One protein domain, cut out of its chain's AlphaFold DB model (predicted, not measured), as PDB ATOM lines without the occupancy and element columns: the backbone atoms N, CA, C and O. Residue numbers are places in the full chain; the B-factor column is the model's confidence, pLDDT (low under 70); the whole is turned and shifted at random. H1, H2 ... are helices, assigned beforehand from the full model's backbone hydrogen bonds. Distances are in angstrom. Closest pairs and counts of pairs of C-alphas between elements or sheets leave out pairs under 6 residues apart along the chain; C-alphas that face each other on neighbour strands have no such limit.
ATOM      1  N   LEU A   2      -2.443  50.488  16.726       60.12
ATOM      2  CA  LEU A   2      -1.764  49.228  17.120       60.12
ATOM      3  C   LEU A   2      -0.225  49.213  16.928       60.12
ATOM      4  O   LEU A   2       0.498  48.644  17.738       60.12
ATOM      5  N   LYS A   3       0.281  49.879  15.877       56.91
ATOM      6  CA  LYS A   3       1.719  49.931  15.548       56.91
ATOM      7  C   LYS A   3       2.567  50.675  16.593       56.91
ATOM      8  O   LYS A   3       3.698  50.276  16.834       56.91
ATOM      9  N   LEU A   4       2.022  51.721  17.230       70.56
ATOM     10  CA  LEU A   4       2.739  52.471  18.270       70.56
ATOM     11  C   LEU A   4       2.837  51.672  19.574       70.56
ATOM     12  O   LEU A   4       3.880  51.663  20.214       70.56
ATOM     13  N   ILE A   5       1.762  50.967  19.939       73.88
ATOM     14  CA  ILE A   5       1.714  50.146  21.155       73.88
ATOM     15  C   ILE A   5       2.713  48.986  21.044       73.88
ATOM     16  O   ILE A   5       3.482  48.750  21.972       73.88
ATOM     17  N   GLY A   6       2.780  48.324  19.882       68.56
ATOM     18  CA  GLY A   6       3.780  47.281  19.625       68.56
ATOM     19  C   GLY A   6       5.224  47.796  19.684       68.56
ATOM     20  O   GLY A   6       6.084  47.134  20.259       68.56
ATOM     21  N   ALA A   7       5.489  49.000  19.166       74.56
ATOM     22  CA  ALA A   7       6.816  49.616  19.235       74.56
ATOM     23  C   ALA A   7       7.246  49.919  20.682       74.56
ATOM     24  O   ALA A   7       8.381  49.628  21.057       74.56
ATOM     25  N   ILE A   8       6.333  50.428  21.516       74.94
ATOM     26  CA  ILE A   8       6.598  50.689  22.941       74.94
ATOM     27  C   ILE A   8       6.892  49.383  23.693       74.94
ATOM     28  O   ILE A   8       7.817  49.345  24.500       74.94
ATOM     29  N   PHE A   9       6.174  48.295  23.392       70.50
ATOM     30  CA  PHE A   9       6.423  46.984  24.004       70.50
ATOM     31  C   PHE A   9       7.802  46.409  23.654       70.50
ATOM     32  O   PHE A   9       8.475  45.865  24.528       70.50
ATOM     33  N   ILE A  10       8.250  46.558  22.404       70.19
ATOM     34  CA  ILE A  10       9.573  46.084  21.969       70.19
ATOM     35  C   ILE A  10      10.689  46.883  22.660       70.19
ATOM     36  O   ILE A  10      11.654  46.296  23.156       70.19
ATOM     37  N   VAL A  11      10.545  48.209  22.751       68.88
ATOM     38  CA  VAL A  11      11.502  49.084  23.453       68.88
ATOM     39  C   VAL A  11      11.522  48.792  24.956       68.88
ATOM     40  O   VAL A  11      12.597  48.698  25.546       68.88
ATOM     41  N   ALA A  12      10.368  48.571  25.586       62.22
ATOM     42  CA  ALA A  12      10.292  48.227  27.005       62.22
ATOM     43  C   ALA A  12      10.919  46.853  27.306       62.22
ATOM     44  O   ALA A  12      11.694  46.735  28.253       62.22
ATOM     45  N   ALA A  13      10.656  45.832  26.480       60.91
ATOM     46  CA  ALA A  13      11.206  44.486  26.662       60.91
ATOM     47  C   ALA A  13      12.738  44.451  26.513       60.91
ATOM     48  O   ALA A  13      13.431  43.796  27.292       60.91
ATOM     49  N   THR A  14      13.275  45.192  25.542       57.88
ATOM     50  CA  THR A  14      14.729  45.305  25.325       57.88
ATOM     51  C   THR A  14      15.418  46.150  26.393       57.88
ATOM     52  O   THR A  14      16.522  45.814  26.820       57.88
ATOM     53  N   THR A  15      14.750  47.191  26.895       58.44
ATOM     54  CA  THR A  15      15.271  48.023  27.987       58.44
ATOM     55  C   THR A  15      15.293  47.248  29.307       58.44
ATOM     56  O   THR A  15      16.314  47.234  29.989       58.44
ATOM     57  N   TRP A  16      14.216  46.536  29.653       51.59
ATOM     58  CA  TRP A  16      14.142  45.774  30.907       51.59
ATOM     59  C   TRP A  16      15.109  44.585  30.922       51.59
ATOM     60  O   TRP A  16      15.802  44.361  31.913       51.59
ATOM     61  N   GLY A  17      15.227  43.874  29.793       55.28
ATOM     62  CA  GLY A  17      16.235  42.828  29.624       55.28
ATOM     63  C   GLY A  17      17.661  43.369  29.772       55.28
ATOM     64  O   GLY A  17      18.469  42.778  30.483       55.28
ATOM     65  N   GLY A  18      17.967  44.530  29.182       54.03
ATOM     66  CA  GLY A  18      19.286  45.166  29.288       54.03
ATOM     67  C   GLY A  18      19.667  45.583  30.714       54.03
ATOM     68  O   GLY A  18      20.815  45.396  31.119       54.03
ATOM     69  N   PHE A  19      18.712  46.081  31.505       54.25
ATOM     70  CA  PHE A  19      18.953  46.471  32.900       54.25
ATOM     71  C   PHE A  19      19.201  45.272  33.828       54.25
ATOM     72  O   PHE A  19      20.072  45.348  34.697       54.25
ATOM     73  N   GLU A  20      18.503  44.152  33.630       52.22
ATOM     74  CA  GLU A  20      18.704  42.927  34.422       52.22
ATOM     75  C   GLU A  20      20.098  42.314  34.171       52.22
ATOM     76  O   GLU A  20      20.806  41.927  35.107       52.22
ATOM     77  N   PHE A  21      20.558  42.309  32.911       50.16
ATOM     78  CA  PHE A  21      21.919  41.888  32.560       50.16
ATOM     79  C   PHE A  21      22.985  42.860  33.094       50.16
ATOM     80  O   PHE A  21      24.010  42.412  33.611       50.16
ATOM     81  N   ALA A  22      22.742  44.174  33.053       50.50
ATOM     82  CA  ALA A  22      23.674  45.177  33.575       50.50
ATOM     83  C   ALA A  22      23.845  45.100  35.103       50.50
ATOM     84  O   ALA A  22      24.946  45.313  35.617       50.50
ATOM     85  N   LYS A  23      22.788  44.740  35.841       50.72
ATOM     86  CA  LYS A  23      22.833  44.591  37.303       50.72
ATOM     87  C   LYS A  23      23.727  43.416  37.718       50.72
ATOM     88  O   LYS A  23      24.624  43.579  38.542       50.72
ATOM     89  N   ARG A  24      23.596  42.275  37.031       51.56
ATOM     90  CA  ARG A  24      24.453  41.089  37.228       51.56
ATOM     91  C   ARG A  24      25.921  41.330  36.838       51.56
ATOM     92  O   ARG A  24      26.814  40.731  37.434       51.56
ATOM     93  N   TYR A  25      26.162  42.220  35.874       51.44
ATOM     94  CA  TYR A  25      27.502  42.680  35.489       51.44
ATOM     95  C   TYR A  25      28.095  43.735  36.434       51.44
ATOM     96  O   TYR A  25      29.309  43.894  36.448       51.44
ATOM     97  N   SER A  26      27.284  44.443  37.226       55.16
ATOM     98  CA  SER A  26      27.753  45.519  38.118       55.16
ATOM     99  C   SER A  26      28.180  45.009  39.498       55.16
ATOM    100  O   SER A  26      29.133  45.527  40.084       55.16
ATOM    101  N   ASP A  27      27.524  43.963  40.005       62.75
ATOM    102  CA  ASP A  27      27.808  43.433  41.345       62.75
ATOM    103  C   ASP A  27      29.126  42.644  41.406       62.75
ATOM    104  O   ASP A  27      29.829  42.677  42.416       62.75
ATOM    105  N   ARG A  28      29.529  42.000  40.305       66.44
ATOM    106  CA  ARG A  28      30.770  41.206  40.235       66.44
ATOM    107  C   ARG A  28      32.054  42.036  40.305       66.44
ATOM    108  O   ARG A  28      32.884  41.753  41.165       66.44
ATOM    109  N   PRO A  29      32.236  43.104  39.503       72.00
ATOM    110  CA  PRO A  29      33.374  44.006  39.657       72.00
ATOM    111  C   PRO A  29      33.461  44.610  41.061       72.00
ATOM    112  O   PRO A  29      34.560  44.862  41.560       72.00
ATOM    113  N   LYS A  30      32.311  44.838  41.709       75.00
ATOM    114  CA  LYS A  30      32.242  45.351  43.077       75.00
ATOM    115  C   LYS A  30      32.753  44.323  44.091       75.00
ATOM    116  O   LYS A  30      33.597  44.684  44.908       75.00
ATOM    117  N   GLN A  31      32.322  43.064  43.994       74.62
ATOM    118  CA  GLN A  31      32.808  41.970  44.847       74.62
ATOM    119  C   GLN A  31      34.311  41.732  44.667       74.62
ATOM    120  O   GLN A  31      35.044  41.677  45.653       74.62
ATOM    121  N   ILE A  32      34.807  41.708  43.425       76.88
ATOM    122  CA  ILE A  32      36.244  41.564  43.137       76.88
ATOM    123  C   ILE A  32      37.044  42.734  43.723       76.88
ATOM    124  O   ILE A  32      38.126  42.537  44.275       76.88
ATOM    125  N   ARG A  33      36.528  43.966  43.637       77.88
ATOM    126  CA  ARG A  33      37.184  45.138  44.237       77.88
ATOM    127  C   ARG A  33      37.234  45.041  45.762       77.88
ATOM    128  O   ARG A  33      38.269  45.362  46.338       77.88
ATOM    129  N   GLN A  34      36.150  44.586  46.391       80.19
ATOM    130  CA  GLN A  34      36.097  44.348  47.837       80.19
ATOM    131  C   GLN A  34      37.081  43.256  48.263       80.19
ATOM    132  O   GLN A  34      37.830  43.472  49.209       80.19
ATOM    133  N   LEU A  35      37.146  42.140  47.529       81.50
ATOM    134  CA  LEU A  35      38.129  41.082  47.763       81.50
ATOM    135  C   LEU A  35      39.552  41.622  47.641       81.50
ATOM    136  O   LEU A  35      40.331  41.471  48.569       81.50
ATOM    137  N   ARG A  36      39.894  42.323  46.555       78.31
ATOM    138  CA  ARG A  36      41.241  42.895  46.382       78.31
ATOM    139  C   ARG A  36      41.646  43.810  47.536       78.31
ATOM    140  O   ARG A  36      42.754  43.671  48.040       78.31
ATOM    141  N   PHE A  37      40.760  44.715  47.946       81.69
ATOM    142  CA  PHE A  37      41.003  45.596  49.087       81.69
ATOM    143  C   PHE A  37      41.233  44.795  50.377       81.69
ATOM    144  O   PHE A  37      42.212  45.022  51.084       81.69
ATOM    145  N   ALA A  38      40.369  43.814  50.643       84.12
ATOM    146  CA  ALA A  38      40.452  42.964  51.820       84.12
ATOM    147  C   ALA A  38      41.745  42.135  51.868       84.12
ATOM    148  O   ALA A  38      42.415  42.106  52.897       84.12
ATOM    149  N   LEU A  39      42.132  41.510  50.752       83.69
ATOM    150  CA  LEU A  39      43.359  40.716  50.651       83.69
ATOM    151  C   LEU A  39      44.613  41.579  50.848       83.69
ATOM    152  O   LEU A  39      45.501  41.184  51.594       83.69
ATOM    153  N   GLN A  40      44.664  42.773  50.245       80.12
ATOM    154  CA  GLN A  40      45.780  43.711  50.432       80.12
ATOM    155  C   GLN A  40      45.894  44.190  51.881       80.12
ATOM    156  O   GLN A  40      46.996  44.283  52.417       80.12
ATOM    157  N   SER A  41      44.761  44.474  52.529       81.44
ATOM    158  CA  SER A  41      44.745  44.843  53.945       81.44
ATOM    159  C   SER A  41      45.238  43.694  54.824       81.44
ATOM    160  O   SER A  41      46.011  43.925  55.750       81.44
ATOM    161  N   LEU A  42      44.825  42.458  54.527       81.88
ATOM    162  CA  LEU A  42      45.256  41.275  55.266       81.88
ATOM    163  C   LEU A  42      46.763  41.029  55.097       81.88
ATOM    164  O   LEU A  42      47.448  40.755  56.076       81.88
ATOM    165  N   GLU A  43      47.285  41.157  53.876       77.62
ATOM    166  CA  GLU A  43      48.711  41.006  53.570       77.62
ATOM    167  C   GLU A  43      49.566  42.038  54.314       77.62
ATOM    168  O   GLU A  43      50.584  41.677  54.906       77.62
ATOM    169  N   ALA A  44      49.128  43.300  54.356       77.31
ATOM    170  CA  ALA A  44      49.800  44.338  55.130       77.31
ATOM    171  C   ALA A  44      49.828  43.987  56.628       77.31
ATOM    172  O   ALA A  44      50.890  44.019  57.245       77.31
ATOM    173  N   GLU A  45      48.698  43.586  57.211       78.75
ATOM    174  CA  GLU A  45      48.634  43.206  58.632       78.75
ATOM    175  C   GLU A  45      49.500  41.975  58.952       78.75
ATOM    176  O   GLU A  45      50.148  41.939  59.998       78.75
ATOM    177  N   ILE A  46      49.589  40.998  58.041       76.69
ATOM    178  CA  ILE A  46      50.489  39.838  58.172       76.69
ATOM    179  C   ILE A  46      51.960  40.276  58.110       76.69
ATOM    180  O   ILE A  46      52.767  39.820  58.918       76.69
ATOM    181  N   MET A  47      52.312  41.158  57.170       72.69
ATOM    182  CA  MET A  47      53.687  41.616  56.954       72.69
ATOM    183  C   MET A  47      54.195  42.501  58.097       72.69
ATOM    184  O   MET A  47      55.350  42.382  58.503       72.69
ATOM    185  N   TYR A  48      53.343  43.385  58.619       66.12
ATOM    186  CA  TYR A  48      53.706  44.298  59.704       66.12
ATOM    187  C   TYR A  48      53.488  43.687  61.097       66.12
ATOM    188  O   TYR A  48      54.090  44.160  62.059       66.12
ATOM    189  N   GLY A  49      52.660  42.640  61.219       64.94
ATOM    190  CA  GLY A  49      52.505  41.820  62.426       64.94
ATOM    191  C   GLY A  49      51.986  42.558  63.665       64.94
ATOM    192  O   GLY A  49      52.113  42.045  64.775       64.94
ATOM    193  N   GLN A  50      51.438  43.767  63.511       59.12
ATOM    194  CA  GLN A  50      51.053  44.614  64.646       59.12
ATOM    195  C   GLN A  50      49.683  44.250  65.231       59.12
ATOM    196  O   GLN A  50      49.441  44.475  66.419       59.12
ATOM    197  N   THR A  51      48.810  43.635  64.429       69.50
ATOM    198  CA  THR A  51      47.464  43.220  64.836       69.50
ATOM    199  C   THR A  51      47.341  41.696  64.774       69.50
ATOM    200  O   THR A  51      47.733  41.092  63.775       69.50
ATOM    201  N   PRO A  52      46.754  41.026  65.789       80.31
ATOM    202  CA  PRO A  52      46.433  39.606  65.686       80.31
ATOM    203  C   PRO A  52      45.566  39.334  64.452       80.31
ATOM    204  O   PRO A  52      44.548  40.000  64.261       80.31
ATOM    205  N   LEU A  53      45.923  38.327  63.650       82.00
ATOM    206  CA  LEU A  53      45.268  38.039  62.365       82.00
ATOM    207  C   LEU A  53      43.742  37.886  62.479       82.00
ATOM    208  O   LEU A  53      43.004  38.337  61.610       82.00
ATOM    209  N   ALA A  54      43.268  37.318  63.592       84.62
ATOM    210  CA  ALA A  54      41.845  37.221  63.894       84.62
ATOM    211  C   ALA A  54      41.165  38.601  63.956       84.62
ATOM    212  O   ALA A  54      40.112  38.791  63.362       84.62
ATOM    213  N   ARG A  55      41.779  39.580  64.632       85.06
ATOM    214  CA  ARG A  55      41.259  40.953  64.747       85.06
ATOM    215  C   ARG A  55      41.294  41.688  63.410       85.06
ATOM    216  O   ARG A  55      40.330  42.377  63.091       85.06
ATOM    217  N   ALA A  56      42.365  41.521  62.635       86.69
ATOM    218  CA  ALA A  56      42.457  42.088  61.291       86.69
ATOM    219  C   ALA A  56      41.335  41.545  60.388       86.69
ATOM    220  O   ALA A  56      40.639  42.315  59.729       86.69
ATOM    221  N   ALA A  57      41.094  40.231  60.425       87.44
ATOM    222  CA  ALA A  57      40.009  39.600  59.680       87.44
ATOM    223  C   ALA A  57      38.619  40.127  60.096       87.44
ATOM    224  O   ALA A  57      37.805  40.419  59.222       87.44
ATOM    225  N   GLU A  58      38.356  40.347  61.391       89.56
ATOM    226  CA  GLU A  58      37.095  40.966  61.844       89.56
ATOM    227  C   GLU A  58      36.912  42.394  61.331       89.56
ATOM    228  O   GLU A  58      35.826  42.767  60.883       89.56
ATOM    229  N   GLN A  59      37.970  43.206  61.385       88.50
ATOM    230  CA  GLN A  59      37.922  44.583  60.896       88.50
ATOM    231  C   GLN A  59      37.657  44.628  59.394       88.50
ATOM    232  O   GLN A  59      36.845  45.433  58.939       88.50
ATOM    233  N   ILE A  60      38.301  43.742  58.636       87.94
ATOM    234  CA  ILE A  60      38.071  43.602  57.200       87.94
ATOM    235  C   ILE A  60      36.621  43.191  56.941       87.94
ATOM    236  O   ILE A  60      35.965  43.818  56.111       87.94
ATOM    237  N   ALA A  61      36.098  42.202  57.673       89.12
ATOM    238  CA  ALA A  61      34.719  41.752  57.523       89.12
ATOM    239  C   ALA A  61      33.699  42.874  57.766       89.12
ATOM    240  O   ALA A  61      32.724  42.978  57.027       89.12
ATOM    241  N   ALA A  62      33.957  43.758  58.733       87.81
ATOM    242  CA  ALA A  62      33.115  44.924  59.002       87.81
ATOM    243  C   ALA A  62      33.192  46.014  57.910       87.81
ATOM    244  O   ALA A  62      32.276  46.826  57.788       87.81
ATOM    245  N   GLN A  63      34.276  46.060  57.128       84.62
ATOM    246  CA  GLN A  63      34.483  47.049  56.061       84.62
ATOM    247  C   GLN A  63      33.953  46.587  54.699       84.62
ATOM    248  O   GLN A  63      33.604  47.417  53.852       84.62
ATOM    249  N   VAL A  64      33.900  45.277  54.457       83.00
ATOM    250  CA  VAL A  64      33.368  44.709  53.213       83.00
ATOM    251  C   VAL A  64      31.896  44.321  53.363       83.00
ATOM    252  O   VAL A  64      31.412  44.025  54.445       83.00
ATOM    253  N   GLY A  65      31.151  44.350  52.259       80.38
ATOM    254  CA  GLY A  65      29.739  43.958  52.254       80.38
ATOM    255  C   GLY A  65      29.531  42.468  51.947       80.38
ATOM    256  O   GLY A  65      30.461  41.791  51.496       80.38
ATOM    257  N   PRO A  66      28.300  41.956  52.112       77.69
ATOM    258  CA  PRO A  66      27.947  40.604  51.693       77.69
ATOM    259  C   PRO A  66      28.036  40.410  50.170       77.69
ATOM    260  O   PRO A  66      27.750  41.344  49.416       77.69
ATOM    261  N   PRO A  67      28.414  39.202  49.697       76.94
ATOM    262  CA  PRO A  67      28.726  37.998  50.486       76.94
ATOM    263  C   PRO A  67      30.188  37.921  50.975       76.94
ATOM    264  O   PRO A  67      30.557  36.953  51.632       76.94
ATOM    265  N   VAL A  68      31.029  38.911  50.650       80.62
ATOM    266  CA  VAL A  68      32.481  38.875  50.909       80.62
ATOM    267  C   VAL A  68      32.799  38.901  52.407       80.62
ATOM    268  O   VAL A  68      33.724  38.219  52.839       80.62
ATOM    269  N   ASN A  69      32.015  39.622  53.214       85.62
ATOM    270  CA  ASN A  69      32.204  39.692  54.671       85.62
ATOM    271  C   ASN A  69      32.164  38.319  55.353       85.62
ATOM    272  O   ASN A  69      32.951  38.073  56.261       85.62
ATOM    273  N   GLN A  70      31.318  37.408  54.865       88.25
ATOM    274  CA  GLN A  70      31.124  36.081  55.457       88.25
ATOM    275  C   GLN A  70      32.399  35.230  55.435       88.25
ATOM    276  O   GLN A  70      32.599  34.408  56.327       88.25
ATOM    277  N   LEU A  71      33.264  35.428  54.433       88.81
ATOM    278  CA  LEU A  71      34.572  34.775  54.365       88.81
ATOM    279  C   LEU A  71      35.477  35.226  55.505       88.81
ATOM    280  O   LEU A  71      36.030  34.395  56.218       88.81
ATOM    281  N   PHE A  72      35.587  36.536  55.703       89.56
ATOM    282  CA  PHE A  72      36.464  37.105  56.719       89.56
ATOM    283  C   PHE A  72      35.917  36.914  58.142       89.56
ATOM    284  O   PHE A  72      36.706  36.691  59.056       89.56
ATOM    285  N   GLU A  73      34.592  36.902  58.324       90.19
ATOM    286  CA  GLU A  73      33.932  36.511  59.582       90.19
ATOM    287  C   GLU A  73      34.283  35.072  59.976       90.19
ATOM    288  O   GLU A  73      34.826  34.842  61.055       90.19
ATOM    289  N   GLN A  74      34.049  34.101  59.084       88.62
ATOM    290  CA  GLN A  74      34.356  32.694  59.371       88.62
ATOM    291  C   GLN A  74      35.853  32.463  59.567       88.62
ATOM    292  O   GLN A  74      36.259  31.677  60.424       88.62
ATOM    293  N   PHE A  75      36.688  33.161  58.797       89.31
ATOM    294  CA  PHE A  75      38.131  33.103  58.965       89.31
ATOM    295  C   PHE A  75      38.563  33.617  60.345       89.31
ATOM    296  O   PHE A  75      39.334  32.951  61.038       89.31
ATOM    297  N   ALA A  76      38.024  34.758  60.787       89.62
ATOM    298  CA  ALA A  76      38.295  35.309  62.109       89.62
ATOM    299  C   ALA A  76      37.849  34.367  63.234       89.62
ATOM    300  O   ALA A  76      38.602  34.149  64.185       89.62
ATOM    301  N   GLU A  77      36.655  33.781  63.126       89.44
ATOM    302  CA  GLU A  77      36.145  32.812  64.099       89.44
ATOM    303  C   GLU A  77      37.061  31.590  64.212       89.44
ATOM    304  O   GLU A  77      37.495  31.249  65.315       89.44
ATOM    305  N   LYS A  78      37.439  30.975  63.083       87.44
ATOM    306  CA  LYS A  78      38.338  29.806  63.070       87.44
ATOM    307  C   LYS A  78      39.720  30.132  63.650       87.44
ATOM    308  O   LYS A  78      40.294  29.305  64.357       87.44
ATOM    309  N   LEU A  79      40.234  31.342  63.421       85.25
ATOM    310  CA  LEU A  79      41.489  31.804  64.023       85.25
ATOM    311  C   LEU A  79      41.384  32.014  65.541       85.25
ATOM    312  O   LEU A  79      42.341  31.726  66.257       85.25
ATOM    313  N   LYS A  80      40.243  32.493  66.052       85.12
ATOM    314  CA  LYS A  80      40.021  32.688  67.498       85.12
ATOM    315  C   LYS A  80      39.953  31.383  68.276       85.12
ATOM    316  O   LYS A  80      40.392  31.343  69.421       85.12
ATOM    317  N   VAL A  81      39.403  30.334  67.666       81.88
ATOM    318  CA  VAL A  81      39.345  28.994  68.272       81.88
ATOM    319  C   VAL A  81      40.757  28.413  68.457       81.88
ATOM    320  O   VAL A  81      40.971  27.593  69.346       81.88
ATOM    321  N   GLY A  82      41.744  28.878  67.678       68.50
ATOM    322  CA  GLY A  82      43.167  28.597  67.898       68.50
ATOM    323  C   GLY A  82      43.610  27.173  67.547       68.50
ATOM    324  O   GLY A  82      44.768  26.825  67.757       68.50
ATOM    325  N   THR A  83      42.719  26.345  67.000       61.69
ATOM    326  CA  THR A  83      43.002  24.946  66.640       61.69
ATOM    327  C   THR A  83      43.672  24.789  65.279       61.69
ATOM    328  O   THR A  83      44.229  23.733  64.990       61.69
ATOM    329  N   PHE A  84      43.628  25.820  64.435       69.06
ATOM    330  CA  PHE A  84      44.048  25.740  63.041       69.06
ATOM    331  C   PHE A  84      45.187  26.709  62.735       69.06
ATOM    332  O   PHE A  84      45.210  27.841  63.220       69.06
ATOM    333  N   SER A  85      46.114  26.280  61.872       80.81
ATOM    334  CA  SER A  85      47.040  27.215  61.235       80.81
ATOM    335  C   SER A  85      46.254  28.201  60.370       80.81
ATOM    336  O   SER A  85      45.178  27.874  59.864       80.81
ATOM    337  N   ALA A  86      46.795  29.400  60.157       80.06
ATOM    338  CA  ALA A  86      46.116  30.417  59.361       80.06
ATOM    339  C   ALA A  86      45.784  29.930  57.937       80.06
ATOM    340  O   ALA A  86      44.687  30.181  57.447       80.06
ATOM    341  N   ARG A  87      46.664  29.129  57.323       82.00
ATOM    342  CA  ARG A  87      46.395  28.464  56.040       82.00
ATOM    343  C   ARG A  87      45.190  27.522  56.112       82.00
ATOM    344  O   ARG A  87      44.336  27.535  55.231       82.00
ATOM    345  N   HIS A  88      45.110  26.698  57.157       83.25
ATOM    346  CA  HIS A  88      44.012  25.744  57.307       83.25
ATOM    347  C   HIS A  88      42.684  26.457  57.588       83.25
ATOM    348  O   HIS A  88      41.691  26.172  56.926       83.25
ATOM    349  N   ALA A  89      42.688  27.444  58.489       86.69
ATOM    350  CA  ALA A  89      41.519  28.272  58.776       86.69
ATOM    351  C   ALA A  89      41.008  29.005  57.520       86.69
ATOM    352  O   ALA A  89      39.797  29.113  57.316       86.69
ATOM    353  N   TRP A  90      41.914  29.478  56.656       87.94
ATOM    354  CA  TRP A  90      41.562  30.129  55.393       87.94
ATOM    355  C   TRP A  90      40.910  29.158  54.409       87.94
ATOM    356  O   TRP A  90      39.819  29.420  53.917       87.94
ATOM    357  N   ASN A  91      41.536  28.007  54.160       85.75
ATOM    358  CA  ASN A  91      41.001  27.030  53.211       85.75
ATOM    359  C   ASN A  91      39.639  26.484  53.651       85.75
ATOM    360  O   ASN A  91      38.730  26.365  52.834       85.75
ATOM    361  N   GLU A  92      39.472  26.206  54.942       87.19
ATOM    362  CA  GLU A  92      38.211  25.689  55.469       87.19
ATOM    363  C   GLU A  92      37.096  26.748  55.416       87.19
ATOM    364  O   GLU A  92      35.987  26.452  54.979       87.19
ATOM    365  N   SER A  93      37.388  28.004  55.782       88.00
ATOM    366  CA  SER A  93      36.412  29.102  55.644       88.00
ATOM    367  C   SER A  93      36.049  29.370  54.180       88.00
ATOM    368  O   SER A  93      34.881  29.605  53.868       88.00
ATOM    369  N   LEU A  94      37.015  29.265  53.263       87.75
ATOM    370  CA  LEU A  94      36.768  29.383  51.830       87.75
ATOM    371  C   LEU A  94      35.851  28.263  51.324       87.75
ATOM    372  O   LEU A  94      34.903  28.552  50.596       87.75
ATOM    373  N   GLU A  95      36.077  27.011  51.725       85.75
ATOM    374  CA  GLU A  95      35.208  25.883  51.364       85.75
ATOM    375  C   GLU A  95      33.789  26.019  51.933       85.75
ATOM    376  O   GLU A  95      32.808  25.760  51.225       85.75
ATOM    377  N   ASP A  96      33.660  26.437  53.193       85.81
ATOM    378  CA  ASP A  96      32.373  26.605  53.871       85.81
ATOM    379  C   ASP A  96      31.528  27.705  53.212       85.81
ATOM    380  O   ASP A  96      30.322  27.542  52.991       85.81
ATOM    381  N   VAL A  97      32.162  28.821  52.848       83.44
ATOM    382  CA  VAL A  97      31.513  29.940  52.154       83.44
ATOM    383  C   VAL A  97      31.237  29.593  50.698       83.44
ATOM    384  O   VAL A  97      30.171  29.945  50.201       83.44
ATOM    385  N   TRP A  98      32.125  28.859  50.029       78.00
ATOM    386  CA  TRP A  98      31.934  28.386  48.656       78.00
ATOM    387  C   TRP A  98      30.741  27.434  48.521       78.00
ATOM    388  O   TRP A  98      29.966  27.523  47.570       78.00
ATOM    389  N   LYS A  99      30.538  26.530  49.486       76.62
ATOM    390  CA  LYS A  99      29.363  25.641  49.491       76.62
ATOM    391  C   LYS A  99      28.054  26.414  49.681       76.62
ATOM    392  O   LYS A  99      27.016  25.980  49.183       76.62
ATOM    393  N   LYS A 100      28.092  27.540  50.404       73.75
ATOM    394  CA  LYS A 100      26.912  28.354  50.752       73.75
ATOM    395  C   LYS A 100      26.603  29.449  49.730       73.75
ATOM    396  O   LYS A 100      25.435  29.727  49.470       73.75
ATOM    397  N   ASN A 101      27.624  30.055  49.137       64.75
ATOM    398  CA  ASN A 101      27.510  31.140  48.171       64.75
ATOM    399  C   ASN A 101      27.962  30.643  46.799       64.75
ATOM    400  O   ASN A 101      29.043  30.083  46.673       64.75
ATOM    401  N   ARG A 102      27.167  30.892  45.749       64.00
ATOM    402  CA  ARG A 102      27.538  30.618  44.346       64.00
ATOM    403  C   ARG A 102      28.642  31.569  43.851       64.00
ATOM    404  O   ARG A 102      28.436  32.285  42.871       64.00
ATOM    405  N   ILE A 103      29.771  31.620  44.547       65.19
ATOM    406  CA  ILE A 103      30.994  32.257  44.058       65.19
ATOM    407  C   ILE A 103      31.378  31.524  42.755       65.19
ATOM    408  O   ILE A 103      31.005  30.363  42.555       65.19
ATOM    409  N   GLU A 104      32.039  32.191  41.811       68.50
ATOM    410  CA  GLU A 104      32.475  31.539  40.575       68.50
ATOM    411  C   GLU A 104      33.861  30.910  40.676       68.50
ATOM    412  O   GLU A 104      34.717  31.324  41.455       68.50
ATOM    413  N   LYS A 105      34.093  29.878  39.851       71.06
ATOM    414  CA  LYS A 105      35.269  29.005  39.957       71.06
ATOM    415  C   LYS A 105      36.590  29.785  39.890       71.06
ATOM    416  O   LYS A 105      37.527  29.445  40.602       71.06
ATOM    417  N   GLY A 106      36.641  30.853  39.090       69.62
ATOM    418  CA  GLY A 106      37.829  31.702  38.968       69.62
ATOM    419  C   GLY A 106      38.149  32.515  40.228       69.62
ATOM    420  O   GLY A 106      39.316  32.686  40.563       69.62
ATOM    421  N   GLU A 107      37.135  32.981  40.962       71.44
ATOM    422  CA  GLU A 107      37.329  33.724  42.217       71.44
ATOM    423  C   GLU A 107      37.808  32.780  43.328       71.44
ATOM    424  O   GLU A 107      38.697  33.128  44.099       71.44
ATOM    425  N   TYR A 108      37.277  31.557  43.359       78.31
ATOM    426  CA  TYR A 108      37.721  30.514  44.281       78.31
ATOM    427  C   TYR A 108      39.165  30.085  44.046       78.31
ATOM    428  O   TYR A 108      39.941  30.030  44.996       78.31
ATOM    429  N   GLU A 109      39.551  29.820  42.795       76.19
ATOM    430  CA  GLU A 109      40.936  29.461  42.467       76.19
ATOM    431  C   GLU A 109      41.903  30.592  42.838       76.19
ATOM    432  O   GLU A 109      42.939  30.330  43.444       76.19
ATOM    433  N   ALA A 110      41.540  31.854  42.578       77.94
ATOM    434  CA  ALA A 110      42.348  33.003  42.980       77.94
ATOM    435  C   ALA A 110      42.490  33.125  44.507       77.94
ATOM    436  O   ALA A 110      43.586  33.389  44.998       77.94
ATOM    437  N   LEU A 111      41.412  32.911  45.271       81.06
ATOM    438  CA  LEU A 111      41.436  32.967  46.738       81.06
ATOM    439  C   LEU A 111      42.181  31.787  47.365       81.06
ATOM    440  O   LEU A 111      42.836  31.954  48.397       81.06
ATOM    441  N   LYS A 112      42.120  30.614  46.737       82.00
ATOM    442  CA  LYS A 112      42.895  29.441  47.137       82.00
ATOM    443  C   LYS A 112      44.386  29.652  46.870       82.00
ATOM    444  O   LYS A 112      45.191  29.437  47.766       82.00
ATOM    445  N   HIS A 113      44.745  30.148  45.685       76.31
ATOM    446  CA  HIS A 113      46.128  30.501  45.355       76.31
ATOM    447  C   HIS A 113      46.673  31.619  46.232       76.31
ATOM    448  O   HIS A 113      47.839  31.550  46.617       76.31
ATOM    449  N   PHE A 114      45.842  32.623  46.555       78.69
ATOM    450  CA  PHE A 114      46.184  33.610  47.569       78.69
ATOM    451  C   PHE A 114      46.573  32.848  48.818       78.69
ATOM    452  O   PHE A 114      47.751  32.937  49.113       78.69
ATOM    453  N   GLY A 115      45.645  32.027  49.360       76.81
ATOM    454  CA  GLY A 115      45.679  31.074  50.495       76.81
ATOM    455  C   GLY A 115      46.878  30.124  50.626       76.81
ATOM    456  O   GLY A 115      47.197  29.651  51.716       76.81
ATOM    457  N   GLU A 116      47.571  29.839  49.536       78.56
ATOM    458  CA  GLU A 116      48.737  28.954  49.534       78.56
ATOM    459  C   GLU A 116      50.051  29.744  49.584       78.56
ATOM    460  O   GLU A 116      51.025  29.257  50.155       78.56
ATOM    461  N   ASN A 117      50.064  30.975  49.059       74.19
ATOM    462  CA  ASN A 117      51.283  31.763  48.863       74.19
ATOM    463  C   ASN A 117      51.606  32.754  50.000       74.19
ATOM    464  O   ASN A 117      52.771  33.101  50.168       74.19
ATOM    465  N   THR A 118      50.620  33.242  50.763       69.75
ATOM    466  CA  THR A 118      50.825  34.318  51.766       69.75
ATOM    467  C   THR A 118      51.171  33.830  53.183       69.75
ATOM    468  O   THR A 118      51.821  34.548  53.935       69.75
ATOM    469  N   TRP A 119      50.764  32.626  53.579       68.75
ATOM    470  CA  TRP A 119      51.023  32.027  54.901       68.75
ATOM    471  C   TRP A 119      52.062  30.924  54.692       68.75
ATOM    472  O   TRP A 119      51.898  30.162  53.737       68.75
TER     473      TRP A 119
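Overview. This is residues 2 to 119 of the 120 residues of an uncharacterized protein of Bacillus safensis (UniProt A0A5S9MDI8). One very long helix, H1, forms a bare arm with residues 2 to 27, and its later part packs with four short helices, H2 to H5, into a small head at the far end. H2, H3, H4 and H5 fold back and forth one after another. The printed part has 118 residues, five named helices and no named strand: all helix. It is only just loose, close to extended, with a radius of gyration of the C-alphas of 19.7 A; the arm makes much of the length in spans of 71 by 25 by 22 A.

Along the chain. H1, residues 2 to 48, runs 70.1 A from C-alpha 2 at (-1.764, 49.228, 17.120) to C-alpha 48 at (53.706, 44.298, 59.704). H2 is residues 53 to 63, 15.4 A; H3 residues 68 to 81 and H4 residues 86 to 100, each 21.1 A. H5, residues 105 to 117, 18.5 A, ends at (51.283, 31.763, 48.863).

Arrangement. H1, H2 and H3 form an up-and-down bundle, each running against the one before. H1, with residues 38 to 46 alone, touches H2 in a hairpin, closest C-alphas Ala 38 and Ile 60, 5.9 A. H2 and H3, a hairpin, touch at Ala 61 and Asn 69, closest C-alphas 4.3 A apart. H3 and H4 touch at a steep tilt of 45 degrees, closest C-alphas Phe 75 and Ser 93, 5.5 A. H4 and H5, a hairpin, touch at Arg 87 and Gly 115, closest C-alphas 6.2 A apart. H1 and H4 are apart. Every O i to N i+4 pair is within hydrogen-bond range in H2, H4 and H5, against 40 of 43 in H1 and 9 of 10 in H3.

Size, cuts and confidence. Without residues 2 to 27, which stand free, the body spans 32 by 23 by 23 A. The printed part has no cut, and its four links are tight. Low pLDDT includes residues 11 to 28.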